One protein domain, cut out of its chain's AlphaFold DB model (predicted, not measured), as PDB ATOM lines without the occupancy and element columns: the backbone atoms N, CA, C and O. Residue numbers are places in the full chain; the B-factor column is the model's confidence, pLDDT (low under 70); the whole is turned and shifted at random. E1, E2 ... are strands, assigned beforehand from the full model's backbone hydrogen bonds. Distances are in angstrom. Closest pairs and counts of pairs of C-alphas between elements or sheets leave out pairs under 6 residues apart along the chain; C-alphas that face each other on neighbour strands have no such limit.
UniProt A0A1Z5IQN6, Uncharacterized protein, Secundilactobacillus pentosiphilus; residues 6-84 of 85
ATOM      1  N   VAL A   6      22.466  90.254   2.272       94.56
ATOM      2  CA  VAL A   6      22.808  89.675   3.570       94.56
ATOM      3  C   VAL A   6      24.305  89.437   3.625       94.56
ATOM      4  O   VAL A   6      24.923  89.126   2.603       94.56
ATOM      5  N   THR A   7      24.902  89.602   4.800       96.19
ATOM      6  CA  THR A   7      26.316  89.314   5.039       96.19
ATOM      7  C   THR A   7      26.460  88.062   5.898       96.19
ATOM      8  O   THR A   7      25.871  87.991   6.968       96.19
ATOM      9  N   VAL A   8      27.271  87.105   5.446       94.38
ATOM     10  CA  VAL A   8      27.665  85.900   6.196       94.38
ATOM     11  C   VAL A   8      29.185  85.849   6.193       94.38
ATOM     12  O   VAL A   8      29.788  85.884   5.119       94.38
ATOM     13  N   ASP A   9      29.816  85.866   7.367       93.38
ATOM     14  CA  ASP A   9      31.283  85.860   7.517       93.38
ATOM     15  C   ASP A   9      32.023  86.892   6.636       93.38
ATOM     16  O   ASP A   9      33.104  86.657   6.093       93.38
ATOM     17  N   GLY A  10      31.425  88.075   6.454       94.19
ATOM     18  CA  GLY A  10      31.971  89.156   5.622       94.19
ATOM     19  C   GLY A  10      31.747  88.999   4.110       94.19
ATOM     20  O   GLY A  10      32.081  89.911   3.347       94.19
ATOM     21  N   VAL A  11      31.144  87.897   3.661       96.25
ATOM     22  CA  VAL A  11      30.728  87.670   2.272       96.25
ATOM     23  C   VAL A  11      29.287  88.135   2.090       96.25
ATOM     24  O   VAL A  11      28.422  87.861   2.914       96.25
ATOM     25  N   LYS A  12      29.016  88.858   1.000       96.88
ATOM     26  CA  LYS A  12      27.676  89.378   0.698       96.88
ATOM     27  C   LYS A  12      26.919  88.452  -0.238       96.88
ATOM     28  O   LYS A  12      27.471  88.025  -1.251       96.88
ATOM     29  N   TYR A  13      25.641  88.255   0.044       96.06
ATOM     30  CA  TYR A  13      24.712  87.448  -0.734       96.06
ATOM     31  C   TYR A  13      23.489  88.278  -1.110       96.06
ATOM     32  O   TYR A  13      23.009  89.089  -0.322       96.06
ATOM     33  N   VAL A  14      22.996  88.105  -2.330       95.38
ATOM     34  CA  VAL A  14      21.740  88.695  -2.790       95.38
ATOM     35  C   VAL A  14      20.641  87.673  -2.568       95.38
ATOM     36  O   VAL A  14      20.647  86.620  -3.202       95.38
ATOM     37  N   VAL A  15      19.691  88.008  -1.703       93.50
ATOM     38  CA  VAL A  15      18.551  87.146  -1.387       93.50
ATOM     39  C   VAL A  15      17.564  87.167  -2.553       93.50
ATOM     40  O   VAL A  15      17.130  88.234  -3.004       93.50
ATOM     41  N   THR A  16      17.230  85.983  -3.052       92.62
ATOM     42  CA  THR A  16      16.231  85.756  -4.105       92.62
ATOM     43  C   THR A  16      14.934  85.210  -3.531       92.62
ATOM     44  O   THR A  16      13.864  85.562  -4.023       92.62
ATOM     45  N   GLU A  17      15.032  84.413  -2.468       91.25
ATOM     46  CA  GLU A  17      13.908  83.907  -1.685       91.25
ATOM     47  C   GLU A  17      14.173  84.288  -0.223       91.25
ATOM     48  O   GLU A  17      15.129  83.775   0.359       91.25
ATOM     49  N   PRO A  18      13.426  85.242   0.360       86.19
ATOM     50  CA  PRO A  18      13.599  85.579   1.767       86.19
ATOM     51  C   PRO A  18      13.212  84.388   2.639       86.19
ATOM     52  O   PRO A  18      12.406  83.555   2.220       86.19
ATOM     53  N   ALA A  19      13.762  84.342   3.849       83.69
ATOM     54  CA  ALA A  19      13.290  83.390   4.835       83.69
ATOM     55  C   ALA A  19      11.794  83.606   5.083       83.69
ATOM     56  O   ALA A  19      11.320  84.742   5.182       83.69
ATOM     57  N   ASN A  20      11.048  82.510   5.104       75.44
ATOM     58  CA  ASN A  20       9.659  82.501   5.531       75.44
ATOM     59  C   ASN A  20       9.605  82.299   7.057       75.44
ATOM     60  O   ASN A  20      10.598  81.928   7.681       75.44
ATOM     61  N   ASP A  21       8.436  82.502   7.665       71.69
ATOM     62  CA  ASP A  21       8.223  82.212   9.095       71.69
ATOM     63  C   ASP A  21       8.197  80.697   9.402       71.69
ATOM     64  O   ASP A  21       7.695  80.270  10.443       71.69
ATOM     65  N   GLU A  22       8.688  79.855   8.487       80.62
ATOM     66  CA  GLU A  22       8.776  78.416   8.690       80.62
ATOM     67  C   GLU A  22      10.044  78.098   9.477       80.62
ATOM     68  O   GLU A  22      11.167  78.154   8.977       80.62
ATOM     69  N   ILE A  23       9.843  77.785  10.752       85.69
ATOM     70  CA  ILE A  23      10.924  77.527  11.693       85.69
ATOM     71  C   ILE A  23      11.335  76.062  11.596       85.69
ATOM     72  O   ILE A  23      10.534  75.160  11.850       85.69
ATOM     73  N   SER A  24      12.605  75.840  11.279       86.44
ATOM     74  CA  SER A  24      13.244  74.531  11.339       86.44
ATOM     75  C   SER A  24      13.859  74.304  12.712       86.44
ATOM     76  O   SER A  24      14.440  75.207  13.309       86.44
ATOM     77  N   GLU A  25      13.739  73.084  13.225       85.44
ATOM     78  CA  GLU A  25      14.270  72.693  14.528       85.44
ATOM     79  C   GLU A  25      15.291  71.566  14.354       85.44
ATOM     80  O   GLU A  25      14.981  70.527  13.771       85.44
ATOM     81  N   SER A  26      16.510  71.763  14.862       77.12
ATOM     82  CA  SER A  26      17.598  70.781  14.778       77.12
ATOM     83  C   SER A  26      18.248  70.531  16.137       77.12
ATOM     84  O   SER A  26      18.632  71.460  16.853       77.12
ATOM     85  N   GLU A  27      18.410  69.256  16.496       74.94
ATOM     86  CA  GLU A  27      19.190  68.848  17.668       74.94
ATOM     87  C   GLU A  27      20.687  68.882  17.333       74.94
ATOM     88  O   GLU A  27      21.192  68.062  16.565       74.94
ATOM     89  N   VAL A  28      21.417  69.832  17.921       69.81
ATOM     90  CA  VAL A  28      22.868  69.954  17.725       69.81
ATOM     91  C   VAL A  28      23.600  69.242  18.858       69.81
ATOM     92  O   VAL A  28      23.496  69.611  20.029       69.81
ATOM     93  N   ALA A  29      24.389  68.224  18.509       65.50
ATOM     94  CA  ALA A  29      25.169  67.463  19.479       65.50
ATOM     95  C   ALA A  29      26.133  68.374  20.262       65.50
ATOM     96  O   ALA A  29      26.998  69.031  19.686       65.50
ATOM     97  N   GLY A  30      26.006  68.383  21.592       67.12
ATOM     98  CA  GLY A  30      26.834  69.202  22.488       67.12
ATOM     99  C   GLY A  30      26.189  70.518  22.936       67.12
ATOM    100  O   GLY A  30      26.705  71.146  23.859       67.12
ATOM    101  N   VAL A  31      25.041  70.894  22.367       68.88
ATOM    102  CA  VAL A  31      24.166  71.941  22.907       68.88
ATOM    103  C   VAL A  31      23.068  71.264  23.723       68.88
ATOM    104  O   VAL A  31      22.466  70.288  23.286       68.88
ATOM    105  N   ASN A  32      22.814  71.744  24.942       66.06
ATOM    106  CA  ASN A  32      21.709  71.232  25.752       66.06
ATOM    107  C   ASN A  32      20.413  71.941  25.325       66.06
ATOM    108  O   ASN A  32      19.980  72.888  25.980       66.06
ATOM    109  N   GLY A  33      19.865  71.543  24.176       71.00
ATOM    110  CA  GLY A  33      18.649  72.114  23.600       71.00
ATOM    111  C   GLY A  33      18.553  71.941  22.082       71.00
ATOM    112  O   GLY A  33      19.478  71.454  21.435       71.00
ATOM    113  N   THR A  34      17.420  72.369  21.535       77.06
ATOM    114  CA  THR A  34      17.145  72.415  20.096       77.06
ATOM    115  C   THR A  34      17.512  73.792  19.555       77.06
ATOM    116  O   THR A  34      17.149  74.805  20.156       77.06
ATOM    117  N   VAL A  35      18.223  73.844  18.430       83.50
ATOM    118  CA  VAL A  35      18.464  75.094  17.703       83.50
ATOM    119  C   VAL A  35      17.303  75.299  16.740       83.50
ATOM    120  O   VAL A  35      16.936  74.377  16.013       83.50
ATOM    121  N   LYS A  36      16.714  76.495  16.766       87.38
ATOM    122  CA  LYS A  36      15.655  76.888  15.840       87.38
ATOM    123  C   LYS A  36      16.228  77.838  14.799       87.38
ATOM    124  O   LYS A  36      16.906  78.797  15.173       87.38
ATOM    125  N   THR A  37      15.966  77.580  13.527       89.38
ATOM    126  CA  THR A  37      16.488  78.371  12.415       89.38
ATOM    127  C   THR A  37      15.396  78.705  11.411       89.38
ATOM    128  O   THR A  37      14.348  78.059  11.363       89.38
ATOM    129  N   VAL A  38      15.637  79.743  10.621       91.38
ATOM    130  CA  VAL A  38      14.883  80.034   9.400       91.38
ATOM    131  C   VAL A  38      15.862  80.135   8.246       91.38
ATOM    132  O   VAL A  38      16.999  80.585   8.432       91.38
ATOM    133  N   SER A  39      15.429  79.728   7.056       91.44
ATOM    134  CA  SER A  39      16.288  79.736   5.881       91.44
ATOM    135  C   SER A  39      15.651  80.433   4.690       91.44
ATOM    136  O   SER A  39      14.450  80.361   4.441       91.44
ATOM    137  N   GLY A  40      16.491  81.156   3.958       91.88
ATOM    138  CA  GLY A  40      16.183  81.734   2.656       91.88
ATOM    139  C   GLY A  40      17.179  81.239   1.611       91.88
ATOM    140  O   GLY A  40      18.080  80.454   1.906       91.88
ATOM    141  N   LYS A  41      17.061  81.735   0.379       93.88
ATOM    142  CA  LYS A  41      18.015  81.443  -0.697       93.88
ATOM    143  C   LYS A  41      18.563  82.702  -1.329       93.88
ATOM    144  O   LYS A  41      17.875  83.719  -1.462       93.88
ATOM    145  N   GLY A  42      19.799  82.607  -1.795       94.50
ATOM    146  CA  GLY A  42      20.433  83.673  -2.547       94.50
ATOM    147  C   GLY A  42      21.690  83.224  -3.267       94.50
ATOM    148  O   GLY A  42      22.080  82.067  -3.210       94.50
ATOM    149  N   TYR A  43      22.345  84.167  -3.933       95.69
ATOM    150  CA  TYR A  43      23.625  83.952  -4.612       95.69
ATOM    151  C   TYR A  43      24.659  84.959  -4.118       95.69
ATOM    152  O   TYR A  43      24.315  86.055  -3.662       95.69
ATOM    153  N   ARG A  44      25.948  84.630  -4.228       96.19
ATOM    154  CA  ARG A  44      27.029  85.556  -3.852       96.19
ATOM    155  C   ARG A  44      26.973  86.840  -4.680       96.19
ATOM    156  O   ARG A  44      26.892  86.817  -5.908       96.19
ATOM    157  N   LEU A  45      27.094  87.987  -4.015       94.12
ATOM    158  CA  LEU A  45      27.168  89.288  -4.671       94.12
ATOM    159  C   LEU A  45      28.369  89.306  -5.634       94.12
ATOM    160  O   LEU A  45      29.501  89.057  -5.227       94.12
ATOM    161  N   ASN A  46      28.117  89.641  -6.904       91.56
ATOM    162  CA  ASN A  46      29.086  89.610  -8.015       91.56
ATOM    163  C   ASN A  46      29.501  88.208  -8.509       91.56
ATOM    164  O   ASN A  46      30.520  88.090  -9.187       91.56
ATOM    165  N   SER A  47      28.736  87.163  -8.190       93.19
ATOM    166  CA  SER A  47      28.907  85.816  -8.758       93.19
ATOM    167  C   SER A  47      27.768  85.467  -9.720       93.19
ATOM    168  O   SER A  47      26.906  86.305 -10.002       93.19
ATOM    169  N   ASN A  48      27.792  84.249 -10.261       92.19
ATOM    170  CA  ASN A  48      26.722  83.734 -11.102       92.19
ATOM    171  C   ASN A  48      25.406  83.649 -10.296       92.19
ATOM    172  O   ASN A  48      25.406  83.032  -9.233       92.19
ATOM    173  N   PRO A  49      24.295  84.254 -10.759       92.62
ATOM    174  CA  PRO A  49      23.005  84.166 -10.074       92.62
ATOM    175  C   PRO A  49      22.405  82.760 -10.009       92.62
ATOM    176  O   PRO A  49      21.515  82.542  -9.191       92.62
ATOM    177  N   ASP A  50      22.870  81.842 -10.861       92.81
ATOM    178  CA  ASP A  50      22.406  80.451 -10.877       92.81
ATOM    179  C   ASP A  50      23.096  79.585  -9.804       92.81
ATOM    180  O   ASP A  50      22.599  78.512  -9.475       92.81
ATOM    181  N   ASP A  51      24.206  80.059  -9.225       93.44
ATOM    182  CA  ASP A  51      24.915  79.374  -8.140       93.44
ATOM    183  C   ASP A  51      24.237  79.746  -6.807       93.44
ATOM    184  O   ASP A  51      24.616  80.715  -6.134       93.44
ATOM    185  N   LEU A  52      23.164  79.024  -6.474       94.62
ATOM    186  CA  LEU A  52      22.332  79.299  -5.304       94.62
ATOM    187  C   LEU A  52      22.888  78.667  -4.024       94.62
ATOM    188  O   LEU A  52      23.467  77.585  -4.012       94.62
ATOM    189  N   PHE A  53      22.645  79.365  -2.926       95.44
ATOM    190  CA  PHE A  53      23.004  78.977  -1.576       95.44
ATOM    191  C   PHE A  53      21.775  79.090  -0.680       95.44
ATOM    192  O   PHE A  53      20.970  80.016  -0.836       95.44
ATOM    193  N   GLU A  54      21.668  78.187   0.285       94.81
ATOM    194  CA  GLU A  54      20.784  78.346   1.432       94.81
ATOM    195  C   GLU A  54      21.462  79.258   2.454       94.81
ATOM    196  O   GLU A  54      22.634  79.077   2.772       94.81
ATOM    197  N   ILE A  55      20.739  80.269   2.926       94.12
ATOM    198  CA  ILE A  55      21.210  81.255   3.901       94.12
ATOM    199  C   ILE A  55      20.389  81.047   5.168       94.12
ATOM    200  O   ILE A  55      19.162  81.100   5.105       94.12
ATOM    201  N   GLU A  56      21.055  80.814   6.294       92.62
ATOM    202  CA  GLU A  56      20.425  80.417   7.552       92.62
ATOM    203  C   GLU A  56      20.620  81.480   8.641       92.62
ATOM    204  O   GLU A  56      21.721  82.008   8.831       92.62
ATOM    205  N   TRP A  57      19.541  81.752   9.378       92.12
ATOM    206  CA  TRP A  57      19.535  82.574  10.585       92.12
ATOM    207  C   TRP A  57      19.125  81.736  11.790       92.12
ATOM    208  O   TRP A  57      18.111  81.035  11.755       92.12
ATOM    209  N   VAL A  58      19.874  81.860  12.880       89.25
ATOM    210  CA  VAL A  58      19.563  81.246  14.167       89.25
ATOM    211  C   VAL A  58      18.622  82.157  14.953       89.25
ATOM    212  O   VAL A  58      18.878  83.346  15.156       89.25
ATOM    213  N   LEU A  59      17.514  81.592  15.431       87.88
ATOM    214  CA  LEU A  59      16.536  82.315  16.238       87.88
ATOM    215  C   LEU A  59      16.959  82.324  17.709       87.88
ATOM    216  O   LEU A  59      16.674  81.403  18.482       87.88
ATOM    217  N   ASP A  60      17.629  83.393  18.123       78.12
ATOM    218  CA  ASP A  60      18.110  83.543  19.493       78.12
ATOM    219  C   ASP A  60      16.966  83.740  20.502       78.12
ATOM    220  O   ASP A  60      16.276  84.756  20.486       78.12
ATOM    221  N   ASN A  61      16.850  82.835  21.481       71.50
ATOM    222  CA  ASN A  61      15.821  82.847  22.539       71.50
ATOM    223  C   ASN A  61      14.375  82.684  22.042       71.50
ATOM    224  O   ASN A  61      13.451  83.087  22.753       71.50
ATOM    225  N   TYR A  62      14.163  82.072  20.873       76.06
ATOM    226  CA  TYR A  62      12.812  81.793  20.393       76.06
ATOM    227  C   TYR A  62      11.991  81.026  21.440       76.06
ATOM    228  O   TYR A  62      12.348  79.921  21.854       76.06
ATOM    229  N   SER A  63      10.868  81.613  21.853       69.94
ATOM    230  CA  SER A  63       9.859  80.969  22.694       69.94
ATOM    231  C   SER A  63       8.633  80.625  21.860       69.94
ATOM    232  O   SER A  63       8.216  81.444  21.040       69.94
ATOM    233  N   ASP A  64       8.008  79.481  22.131       71.75
ATOM    234  CA  ASP A  64       6.814  79.039  21.411       71.75
ATOM    235  C   ASP A  64       5.713  80.116  21.415       71.75
ATOM    236  O   ASP A  64       5.285  80.587  22.473       71.75
ATOM    237  N   GLY A  65       5.256  80.502  20.216       67.12
ATOM    238  CA  GLY A  65       4.123  81.416  20.024       67.12
ATOM    239  C   GLY A  65       4.454  82.840  19.567       67.12
ATOM    240  O   GLY A  65       3.577  83.697  19.662       67.12
ATOM    241  N   LYS A  66       5.673  83.106  19.086       73.44
ATOM    242  CA  LYS A  66       6.029  84.368  18.415       73.44
ATOM    243  C   LYS A  66       6.456  84.134  16.964       73.44
ATOM    244  O   LYS A  66       6.856  83.019  16.629       73.44
ATOM    245  N   ASP A  67       6.415  85.177  16.147       79.19
ATOM    246  CA  ASP A  67       6.858  85.125  14.751       79.19
ATOM    247  C   ASP A  67       8.398  85.132  14.665       79.19
ATOM    248  O   ASP A  67       9.089  85.542  15.606       79.19
ATOM    249  N   ALA A  68       8.961  84.586  13.581       78.88
ATOM    250  CA  ALA A  68      10.413  84.436  13.443       78.88
ATOM    251  C   ALA A  68      11.123  85.794  13.320       78.88
ATOM    252  O   ALA A  68      12.225  85.977  13.846       78.88
ATOM    253  N   ASP A  69      10.468  86.765  12.681       80.12
ATOM    254  CA  ASP A  69      10.961  88.128  12.490       80.12
ATOM    255  C   ASP A  69      11.180  88.902  13.802       80.12
ATOM    256  O   ASP A  69      12.026  89.794  13.845       80.12
ATOM    257  N   GLU A  70      10.487  88.534  14.883       78.06
ATOM    258  CA  GLU A  70      10.681  89.124  16.210       78.06
ATOM    259  C   GLU A  70      11.967  88.651  16.907       78.06
ATOM    260  O   GLU A  70      12.424  89.291  17.861       78.06
ATOM    261  N   TRP A  71      12.543  87.530  16.464       78.25
ATOM    262  CA  TRP A  71      13.699  86.897  17.107       78.25
ATOM    263  C   TRP A  71      14.967  86.908  16.261       78.25
ATOM    264  O   TRP A  71      16.060  86.858  16.829       78.25
ATOM    265  N   VAL A  72      14.855  87.019  14.933       78.69
ATOM    266  CA  VAL A  72      16.023  87.301  14.092       78.69
ATOM    267  C   VAL A  72      16.549  88.688  14.458       78.69
ATOM    268  O   VAL A  72      15.937  89.712  14.165       78.69
ATOM    269  N   LYS A  73      17.702  88.725  15.134       70.06
ATOM    270  CA  LYS A  73      18.310  89.969  15.636       70.06
ATOM    271  C   LYS A  73      18.664  90.952  14.521       70.06
ATOM    272  O   LYS A  73      18.652  92.159  14.763       70.06
ATOM    273  N   ASP A  74      19.026  90.436  13.347       81.94
ATOM    274  CA  ASP A  74      19.438  91.221  12.188       81.94
ATOM    275  C   ASP A  74      19.169  90.454  10.884       81.94
ATOM    276  O   ASP A  74      19.791  89.437  10.615       81.94
ATOM    277  N   TRP A  75      18.261  90.953  10.046       84.75
ATOM    278  CA  TRP A  75      17.990  90.365   8.728       84.75
ATOM    279  C   TRP A  75      19.047  90.716   7.670       84.75
ATOM    280  O   TRP A  75      19.022  90.147   6.577       84.75
ATOM    281  N   ASP A  76      19.967  91.640   7.965       89.62
ATOM    282  CA  ASP A  76      21.086  92.002   7.090       89.62
ATOM    283  C   ASP A  76      22.335  91.128   7.346       89.62
ATOM    284  O   ASP A  76      23.260  91.122   6.524       89.62
ATOM    285  N   THR A  77      22.356  90.346   8.433       90.88
ATOM    286  CA  THR A  77      23.451  89.433   8.801       90.88
ATOM    287  C   THR A  77      22.899  88.032   9.054       90.88
ATOM    288  O   THR A  77      21.971  87.887   9.833       90.88
ATOM    289  N   ALA A  78      23.449  87.005   8.409       91.31
ATOM    290  CA  ALA A  78      23.069  85.607   8.644       91.31
ATOM    291  C   ALA A  78      24.195  84.832   9.330       91.31
ATOM    292  O   ALA A  78      25.362  85.232   9.271       91.31
ATOM    293  N   ASP A  79      23.827  83.723   9.968       91.31
ATOM    294  CA  ASP A  79      24.723  82.902  10.783       91.31
ATOM    295  C   ASP A  79      25.472  81.859   9.952       91.31
ATOM    296  O   ASP A  79      26.632  81.563  10.237       91.31
ATOM    297  N   ALA A  80      24.829  81.311   8.918       91.81
ATOM    298  CA  ALA A  80      25.430  80.279   8.085       91.81
ATOM    299  C   ALA A  80      24.960  80.338   6.628       91.81
ATOM    300  O   ALA A  80      23.959  80.967   6.274       91.81
ATOM    301  N   VAL A  81      25.732  79.679   5.765       93.44
ATOM    302  CA  VAL A  81      25.421  79.525   4.347       93.44
ATOM    303  C   VAL A  81      25.849  78.144   3.860       93.44
ATOM    304  O   VAL A  81      26.959  77.698   4.156       93.44
ATOM    305  N   TYR A  82      24.989  77.491   3.086       92.94
ATOM    306  CA  TYR A  82      25.206  76.144   2.560       92.94
ATOM    307  C   TYR A  82      25.041  76.140   1.038       92.94
ATOM    308  O   TYR A  82      24.168  76.817   0.495       92.94
ATOM    309  N   GLU A  83      25.910  75.414   0.334       91.69
ATOM    310  CA  GLU A  83      25.776  75.208  -1.113       91.69
ATOM    311  C   GLU A  83      24.560  74.316  -1.389       91.69
ATOM    312  O   GLU A  83      24.373  73.299  -0.720       91.69
ATOM    313  N   LEU A  84      23.722  74.715  -2.352       86.44
ATOM    314  CA  LEU A  84      22.618  73.892  -2.836       86.44
ATOM    315  C   LEU A  84      23.119  73.066  -4.028       86.44
ATOM    316  O   LEU A  84      23.534  73.644  -5.032       86.44
TER     317      LEU A  84
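This is residues 6 to 84 of the 85 residues of an uncharacterized protein of Secundilactobacillus pentosiphilus (UniProt A0A1Z5IQN6). One strongly twisted sheet curls into a small, incomplete barrel of E1, E2, the later part of E4, E5 and E6, and the hairpin of E3 with the first part of E4 makes an arm whose tip, residues 28 to 33, sticks out. The printed part has 79 residues with no named helix and six named strands, E1 to E6 in chain order, in a branched antiparallel sheet. The class is all strand, though under half of the residues, 36, are in named elements. The whole is compact, with a radius of gyration of the C-alphas of 13.0 A and spans of 38 by 26 by 20 A.

Find C-alpha 6 at (22.808, 89.675, 3.570), where E1, residues 6 to 8, begins. E2 follows at residues 11 to 17, 17.7 A long, then E3 at 24 to 27. From C-alpha 34 at (17.145, 72.415, 20.096), E4 runs 29.0 A to residue 44 and bends by 64 degrees at residue 41. E5, residues 52 to 58, is 19.8 A long, and E6, residues 80 to 83, ends at (25.776, 75.208, -1.113).

Start at E4: E2 and E3 lie on one side of it, E5 on the other side. Look for N 16 and O 41 at 2.8 A between E2 and E4, N 26 and O 35 at 2.9 A in the hairpin E3 and E4, and N 40 and O 55 at 2.9 A in the hairpin E4 and E5. The edge strands E1 and E6 follow, with N 8 and O 11 at 2.9 A in the hairpin E1 and E2, and N 54 and O 82 at 2.9 A in the hairpin E5 and E6. The closest C-alphas of E1 and E6, those of Val 8 and Ala 80, are 6.3 A apart. E3, E4, E5 and E6 form a meander, each strand the antiparallel neighbour of the one before.

The two C-alphas farthest apart, those of Asn 32 and Asn 48, are 39.2 A apart. The printed part has no cut; the link E5 to E6, 21 residues, is long. Look for pLDDT under 70 at residues 28 to 32, 63 and 65.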